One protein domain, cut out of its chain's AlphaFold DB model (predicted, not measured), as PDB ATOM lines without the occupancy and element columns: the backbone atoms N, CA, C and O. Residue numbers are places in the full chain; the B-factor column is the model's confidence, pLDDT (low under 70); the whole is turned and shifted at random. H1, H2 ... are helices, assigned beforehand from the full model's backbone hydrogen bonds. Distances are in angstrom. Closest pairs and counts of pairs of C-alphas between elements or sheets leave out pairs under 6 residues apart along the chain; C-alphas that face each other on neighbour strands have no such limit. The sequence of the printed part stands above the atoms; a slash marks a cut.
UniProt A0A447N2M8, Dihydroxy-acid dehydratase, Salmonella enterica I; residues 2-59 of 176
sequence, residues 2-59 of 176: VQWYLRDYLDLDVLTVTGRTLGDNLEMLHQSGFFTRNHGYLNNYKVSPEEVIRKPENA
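This is residues 2 to 59 of the 176 residues of the protein "Dihydroxy-acid dehydratase" of Salmonella enterica I (UniProt A0A447N2M8). What does one see first? There is little regular structure: a loose, open curve of chain has one longer helix, H2, with H1 folded back near it and small H3 and H4 toward the other end. What makes it up? The printed part has 58 residues with H1, H2, H3 and H4 in that order and no named strand; the class is all helix, with under half of the residues in named elements. How large is it? It is loose, with a radius of gyration of the C-alphas of 13.6 A and spans of 38 by 25 by 16 A.

Where does it begin? H1, residues 2 to 5, begins at C-alpha 2 (137.346, 149.804, 191.044). What follows? H2, residues 22 to 31, is 14.4 A from first to last C-alpha; H3 is residues 40 to 43, and H4, residues 49 to 52, ends at C-alpha 52 (129.537, 156.783, 193.121).

Which helices come close? H1 and H2 are close but not clearly touching, the closest C-alphas, of Trp 4 and Leu 26, 6.6 A apart; so are H3 and H4, Leu 42 and Pro 49, 7.3 A. Are the backbones helical? In H2 every O i to N i+4 pair is within hydrogen-bond range; H1, H3 and H4 are too short for one.

Which link is long? H1 to H2, residues 6 to 21. Any cut or low confidence? The printed part has no cut, and no printed residue is under 70 in pLDDT.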
ATOM      1  N   VAL A   2     136.886 149.166 192.305       91.75
ATOM      2  CA  VAL A   2     137.346 149.804 191.044       91.75
ATOM      3  C   VAL A   2     138.334 148.932 190.265       91.75
ATOM      4  O   VAL A   2     138.076 148.609 189.115       91.75
ATOM      5  N   GLN A   3     139.424 148.486 190.900       94.44
ATOM      6  CA  GLN A   3     140.389 147.578 190.259       94.44
ATOM      7  C   GLN A   3     139.746 146.258 189.807       94.44
ATOM      8  O   GLN A   3     140.133 145.710 188.789       94.44
ATOM      9  N   TRP A   4     138.721 145.787 190.526       94.06
ATOM     10  CA  TRP A   4     137.959 144.601 190.136       94.06
ATOM     11  C   TRP A   4     137.153 144.834 188.855       94.06
ATOM     12  O   TRP A   4     137.178 144.005 187.955       94.06
ATOM     13  N   TYR A   5     136.470 145.977 188.744       92.94
ATOM     14  CA  TYR A   5     135.750 146.354 187.527       92.94
ATOM     15  C   TYR A   5     136.680 146.616 186.343       92.94
ATOM     16  O   TYR A   5     136.285 146.403 185.207       92.94
ATOM     17  N   LEU A   6     137.910 147.057 186.596       94.06
ATOM     18  CA  LEU A   6     138.900 147.337 185.559       94.06
ATOM     19  C   LEU A   6     139.850 146.168 185.283       94.06
ATOM     20  O   LEU A   6     140.805 146.362 184.545       94.06
ATOM     21  N   ARG A   7     139.622 144.979 185.856       94.19
ATOM     22  CA  ARG A   7     140.582 143.862 185.811       94.19
ATOM     23  C   ARG A   7     141.014 143.475 184.393       94.19
ATOM     24  O   ARG A   7     142.178 143.176 184.193       94.19
ATOM     25  N   ASP A   8     140.113 143.587 183.416       94.12
ATOM     26  CA  ASP A   8     140.388 143.260 182.009       94.12
ATOM     27  C   ASP A   8     141.329 144.285 181.331       94.12
ATOM     28  O   ASP A   8     141.816 144.060 180.227       94.12
ATOM     29  N   TYR A   9     141.595 145.417 181.993       93.25
ATOM     30  CA  TYR A   9     142.512 146.479 181.567       93.25
ATOM     31  C   TYR A   9     143.786 146.549 182.423       93.25
ATOM     32  O   TYR A   9     144.596 147.460 182.234       93.25
ATOM     33  N   LEU A  10     143.942 145.657 183.404       96.12
ATOM     34  CA  LEU A  10     145.070 145.644 184.332       96.12
ATOM     35  C   LEU A  10     145.952 144.426 184.074       96.12
ATOM     36  O   LEU A  10     145.465 143.352 183.738       96.12
ATOM     37  N   ASP A  11     147.253 144.591 184.294       97.69
ATOM     38  CA  ASP A  11     148.165 143.457 184.412       97.69
ATOM     39  C   ASP A  11     147.986 142.835 185.805       97.69
ATOM     40  O   ASP A  11     148.279 143.470 186.822       97.69
ATOM     41  N   LEU A  12     147.425 141.625 185.848       98.06
ATOM     42  CA  LEU A  12     147.083 140.933 187.091       98.06
ATOM     43  C   LEU A  12     148.247 140.122 187.664       98.06
ATOM     44  O   LEU A  12     148.204 139.793 188.849       98.06
ATOM     45  N   ASP A  13     149.290 139.864 186.876       98.12
ATOM     46  CA  ASP A  13     150.413 139.008 187.268       98.12
ATOM     47  C   ASP A  13     151.498 139.785 188.029       98.12
ATOM     48  O   ASP A  13     152.439 139.203 188.578       98.12
ATOM     49  N   VAL A  14     151.360 141.112 188.121       98.06
ATOM     50  CA  VAL A  14     152.305 141.963 188.848       98.06
ATOM     51  C   VAL A  14     152.349 141.617 190.334       98.06
ATOM     52  O   VAL A  14     151.322 141.485 191.008       98.06
ATOM     53  N   LEU A  15     153.565 141.515 190.872       98.25
ATOM     54  CA  LEU A  15     153.788 141.285 192.293       98.25
ATOM     55  C   LEU A  15     153.396 142.526 193.106       98.25
ATOM     56  O   LEU A  15     153.666 143.664 192.723       98.25
ATOM     57  N   THR A  16     152.801 142.298 194.272       98.12
ATOM     58  CA  THR A  16     152.439 143.355 195.221       98.12
ATOM     59  C   THR A  16     153.217 143.218 196.531       98.12
ATOM     60  O   THR A  16     153.863 142.205 196.796       98.12
ATOM     61  N   VAL A  17     153.102 144.219 197.412       97.75
ATOM     62  CA  VAL A  17     153.729 144.205 198.749       97.75
ATOM     63  C   VAL A  17     153.248 143.067 199.659       97.75
ATOM     64  O   VAL A  17     153.895 142.786 200.661       97.75
ATOM     65  N   THR A  18     152.139 142.393 199.330       97.19
ATOM     66  CA  THR A  18     151.656 141.222 200.086       97.19
ATOM     67  C   THR A  18     152.432 139.942 199.756       97.19
ATOM     68  O   THR A  18     152.172 138.903 200.359       97.19
ATOM     69  N   GLY A  19     153.354 139.990 198.786       97.56
ATOM     70  CA  GLY A  19     154.053 138.817 198.258       97.56
ATOM     71  C   GLY A  19     153.206 137.967 197.303       97.56
ATOM     72  O   GLY A  19     153.659 136.908 196.880       97.56
ATOM     73  N   ARG A  20     151.992 138.416 196.962       97.88
ATOM     74  CA  ARG A  20     151.082 137.782 195.993       97.88
ATOM     75  C   ARG A  20     150.875 138.674 194.773       97.88
ATOM     76  O   ARG A  20     151.171 139.878 194.830       97.88
ATOM     77  N   THR A  21     150.349 138.097 193.696       98.44
ATOM     78  CA  THR A  21     149.997 138.859 192.492       98.44
ATOM     79  C   THR A  21     148.823 139.811 192.761       98.44
ATOM     80  O   THR A  21     148.081 139.663 193.744       98.44
ATOM     81  N   LEU A  22     148.640 140.819 191.905       97.88
ATOM     82  CA  LEU A  22     147.459 141.683 191.958       97.88
ATOM     83  C   LEU A  22     146.171 140.859 191.786       97.88
ATOM     84  O   LEU A  22     145.214 141.086 192.528       97.88
ATOM     85  N   GLY A  23     146.171 139.892 190.866       97.62
ATOM     86  CA  GLY A  23     145.060 138.973 190.626       97.62
ATOM     87  C   GLY A  23     144.662 138.188 191.876       97.62
ATOM     88  O   GLY A  23     143.499 138.237 192.276       97.62
ATOM     89  N   ASP A  24     145.629 137.562 192.554       97.75
ATOM     90  CA  ASP A  24     145.382 136.789 193.781       97.75
ATOM     91  C   ASP A  24     144.738 137.644 194.875       97.75
ATOM     92  O   ASP A  24     143.763 137.244 195.515       97.75
ATOM     93  N   ASN A  25     145.272 138.849 195.093       97.06
ATOM     94  CA  ASN A  25     144.734 139.762 196.098       97.06
ATOM     95  C   ASN A  25     143.300 140.187 195.756       97.06
ATOM     96  O   ASN A  25     142.446 140.262 196.642       97.06
ATOM     97  N   LEU A  26     143.028 140.484 194.483       96.38
ATOM     98  CA  LEU A  26     141.700 140.881 194.026       96.38
ATOM     99  C   LEU A  26     140.677 139.755 194.203       96.38
ATOM    100  O   LEU A  26     139.574 140.023 194.682       96.38
ATOM    101  N   GLU A  27     141.056 138.517 193.887       96.50
ATOM    102  CA  GLU A  27     140.217 137.332 194.069       96.50
ATOM    103  C   GLU A  27     139.922 137.080 195.555       96.50
ATOM    104  O   GLU A  27     138.763 136.946 195.945       96.50
ATOM    105  N   MET A  28     140.937 137.142 196.422       95.75
ATOM    106  CA  MET A  28     140.755 137.019 197.877       95.75
ATOM    107  C   MET A  28     139.794 138.082 198.437       95.75
ATOM    108  O   MET A  28     138.934 137.792 199.278       95.75
ATOM    109  N   LEU A  29     139.913 139.333 197.980       94.69
ATOM    110  CA  LEU A  29     139.010 140.415 198.386       94.69
ATOM    111  C   LEU A  29     137.587 140.200 197.856       94.69
ATOM    112  O   LEU A  29     136.619 140.517 198.550       94.69
ATOM    113  N   HIS A  30     137.440 139.653 196.651       93.44
ATOM    114  CA  HIS A  30     136.134 139.325 196.098       93.44
ATOM    115  C   HIS A  30     135.451 138.205 196.895       93.44
ATOM    116  O   HIS A  30     134.332 138.393 197.373       93.44
ATOM    117  N   GLN A  31     136.157 137.093 197.122       94.38
ATOM    118  CA  GLN A  31     135.652 135.916 197.837       94.38
ATOM    119  C   GLN A  31     135.311 136.200 199.302       94.38
ATOM    120  O   GLN A  31     134.326 135.686 199.823       94.38
ATOM    121  N   SER A  32     136.083 137.060 199.970       94.44
ATOM    122  CA  SER A  32     135.801 137.475 201.354       94.44
ATOM    123  C   SER A  32     134.597 138.419 201.488       94.44
ATOM    124  O   SER A  32     134.262 138.832 202.599       94.44
ATOM    125  N   GLY A  33     133.957 138.814 200.380       92.12
ATOM    126  CA  GLY A  33     132.859 139.782 200.385       92.12
ATOM    127  C   GLY A  33     133.307 141.206 200.737       92.12
ATOM    128  O   GLY A  33     132.478 142.060 201.059       92.12
ATOM    129  N   PHE A  34     134.611 141.500 200.671       90.69
ATOM    130  CA  PHE A  34     135.173 142.786 201.089       90.69
ATOM    131  C   PHE A  34     134.533 143.975 200.366       90.69
ATOM    132  O   PHE A  34     134.335 145.033 200.962       90.69
ATOM    133  N   PHE A  35     134.206 143.821 199.080       86.19
ATOM    134  CA  PHE A  35     133.636 144.910 198.286       86.19
ATOM    135  C   PHE A  35     132.189 145.232 198.654       86.19
ATOM    136  O   PHE A  35     131.805 146.389 198.558       86.19
ATOM    137  N   THR A  36     131.409 144.245 199.095       87.94
ATOM    138  CA  THR A  36     129.969 144.396 199.343       87.94
ATOM    139  C   THR A  36     129.631 144.609 200.815       87.94
ATOM    140  O   THR A  36     128.576 145.168 201.112       87.94
ATOM    141  N   ARG A  37     130.532 144.250 201.745       87.94
ATOM    142  CA  ARG A  37     130.293 144.305 203.203       87.94
ATOM    143  C   ARG A  37     129.790 145.657 203.721       87.94
ATOM    144  O   ARG A  37     129.031 145.698 204.679       87.94
ATOM    145  N   ASN A  38     130.190 146.756 203.075       81.12
ATOM    146  CA  ASN A  38     129.857 148.118 203.498       81.12
ATOM    147  C   ASN A  38     128.760 148.780 202.650       81.12
ATOM    148  O   ASN A  38     128.434 149.939 202.894       81.12
ATOM    149  N   HIS A  39     128.163 148.079 201.680       85.56
ATOM    150  CA  HIS A  39     127.100 148.661 200.849       85.56
ATOM    151  C   HIS A  39     125.891 149.107 201.674       85.56
ATOM    152  O   HIS A  39     125.262 150.106 201.340       85.56
ATOM    153  N   GLY A  40     125.610 148.428 202.792       83.31
ATOM    154  CA  GLY A  40     124.522 148.799 203.697       83.31
ATOM    155  C   GLY A  40     124.625 150.228 204.244       83.31
ATOM    156  O   GLY A  40     123.595 150.856 204.465       83.31
ATOM    157  N   TYR A  41     125.835 150.787 204.390       87.31
ATOM    158  CA  TYR A  41     126.011 152.171 204.851       87.31
ATOM    159  C   TYR A  41     125.507 153.206 203.843       87.31
ATOM    160  O   TYR A  41     125.108 154.297 204.243       87.31
ATOM    161  N   LEU A  42     125.489 152.874 202.549       88.19
ATOM    162  CA  LEU A  42     125.022 153.786 201.505       88.19
ATOM    163  C   LEU A  42     123.509 154.036 201.598       88.19
ATOM    164  O   LEU A  42     123.044 155.133 201.284       88.19
ATOM    165  N   ASN A  43     122.753 153.072 202.139       86.44
ATOM    166  CA  ASN A  43     121.312 153.209 202.363       86.44
ATOM    167  C   ASN A  43     120.978 154.373 203.304       86.44
ATOM    168  O   ASN A  43     119.972 155.049 203.095       86.44
ATOM    169  N   ASN A  44     121.842 154.667 204.285       91.50
ATOM    170  CA  ASN A  44     121.659 155.806 205.195       91.50
ATOM    171  C   ASN A  44     121.644 157.151 204.453       91.50
ATOM    172  O   ASN A  44     121.021 158.104 204.914       91.50
ATOM    173  N   TYR A  45     122.303 157.219 203.295       90.38
ATOM    174  CA  TYR A  45     122.417 158.419 202.470       90.38
ATOM    175  C   TYR A  45     121.535 158.373 201.218       90.38
ATOM    176  O   TYR A  45     121.533 159.332 200.455       90.38
ATOM    177  N   LYS A  46     120.766 157.290 201.015       92.44
ATOM    178  CA  LYS A  46     119.952 157.049 199.809       92.44
ATOM    179  C   LYS A  46     120.766 157.114 198.509       92.44
ATOM    180  O   LYS A  46     120.245 157.543 197.486       92.44
ATOM    181  N   VAL A  47     122.031 156.700 198.562       91.19
ATOM    182  CA  VAL A  47     122.939 156.682 197.407       91.19
ATOM    183  C   VAL A  47     123.111 155.241 196.945       91.19
ATOM    184  O   VAL A  47     123.398 154.365 197.760       91.19
ATOM    185  N   SER A  48     122.960 154.973 195.649       89.50
ATOM    186  CA  SER A  48     123.326 153.666 195.090       89.50
ATOM    187  C   SER A  48     124.844 153.571 194.837       89.50
ATOM    188  O   SER A  48     125.480 154.580 194.525       89.50
ATOM    189  N   PRO A  49     125.474 152.383 194.943       87.88
ATOM    190  CA  PRO A  49     126.894 152.213 194.608       87.88
ATOM    191  C   PRO A  49     127.261 152.752 193.216       87.88
ATOM    192  O   PRO A  49     128.319 153.359 193.041       87.88
ATOM    193  N   GLU A  50     126.373 152.571 192.240       88.44
ATOM    194  CA  GLU A  50     126.553 152.957 190.841       88.44
ATOM    195  C   GLU A  50     126.547 154.480 190.618       88.44
ATOM    196  O   GLU A  50     127.127 154.955 189.636       88.44
ATOM    197  N   GLU A  51     125.945 155.259 191.523       88.88
ATOM    198  CA  GLU A  51     126.037 156.726 191.508       88.88
ATOM    199  C   GLU A  51     127.448 157.212 191.852       88.88
ATOM    200  O   GLU A  51     127.888 158.242 191.334       88.88
ATOM    201  N   VAL A  52     128.172 156.456 192.684       89.50
ATOM    202  CA  VAL A  52     129.537 156.783 193.121       89.50
ATOM    203  C   VAL A  52     130.570 156.188 192.168       89.50
ATOM    204  O   VAL A  52     131.468 156.888 191.697       89.50
ATOM    205  N   ILE A  53     130.453 154.890 191.873       90.62
ATOM    206  CA  ILE A  53     131.395 154.136 191.043       90.62
ATOM    207  C   ILE A  53     130.621 153.487 189.902       90.62
ATOM    208  O   ILE A  53     130.022 152.421 190.042       90.62
ATOM    209  N   ARG A  54     130.669 154.125 188.733       89.94
ATOM    210  CA  ARG A  54     130.057 153.591 187.514       89.94
ATOM    211  C   ARG A  54     130.874 152.423 186.977       89.94
ATOM    212  O   ARG A  54     132.104 152.439 187.026       89.94
ATOM    213  N   LYS A  55     130.179 151.438 186.411       90.19
ATOM    214  CA  LYS A  55     130.827 150.344 185.689       90.19
ATOM    215  C   LYS A  55     131.489 150.858 184.397       90.19
ATOM    216  O   LYS A  55     131.000 151.849 183.839       90.19
ATOM    217  N   PRO A  56     132.568 150.217 183.914       89.56
ATOM    218  CA  PRO A  56     133.319 150.681 182.747       89.56
ATOM    219  C   PRO A  56     132.466 150.810 181.483       89.56
ATOM    220  O   PRO A  56     132.669 151.737 180.704       89.56
ATOM    221  N   GLU A  57     131.465 149.945 181.312       89.50
ATOM    222  CA  GLU A  57     130.576 149.937 180.142       89.50
ATOM    223  C   GLU A  57     129.704 151.201 180.072       89.50
ATOM    224  O   GLU A  57     129.277 151.611 178.997       89.50
ATOM    225  N   ASN A  58     129.485 151.856 181.218       89.44
ATOM    226  CA  ASN A  58     128.696 153.082 181.345       89.44
ATOM    227  C   ASN A  58     129.563 154.356 181.329       89.44
ATOM    228  O   ASN A  58     129.075 155.452 181.633       89.44
ATOM    229  N   ALA A  59     130.862 154.245 181.035       85.62
ATOM    230  CA  ALA A  59     131.759 155.391 180.988       85.62
ATOM    231  C   ALA A  59     131.461 156.287 179.772       85.62
ATOM    232  O   ALA A  59     131.486 155.850 178.626       85.62
TER     233      ALA A  59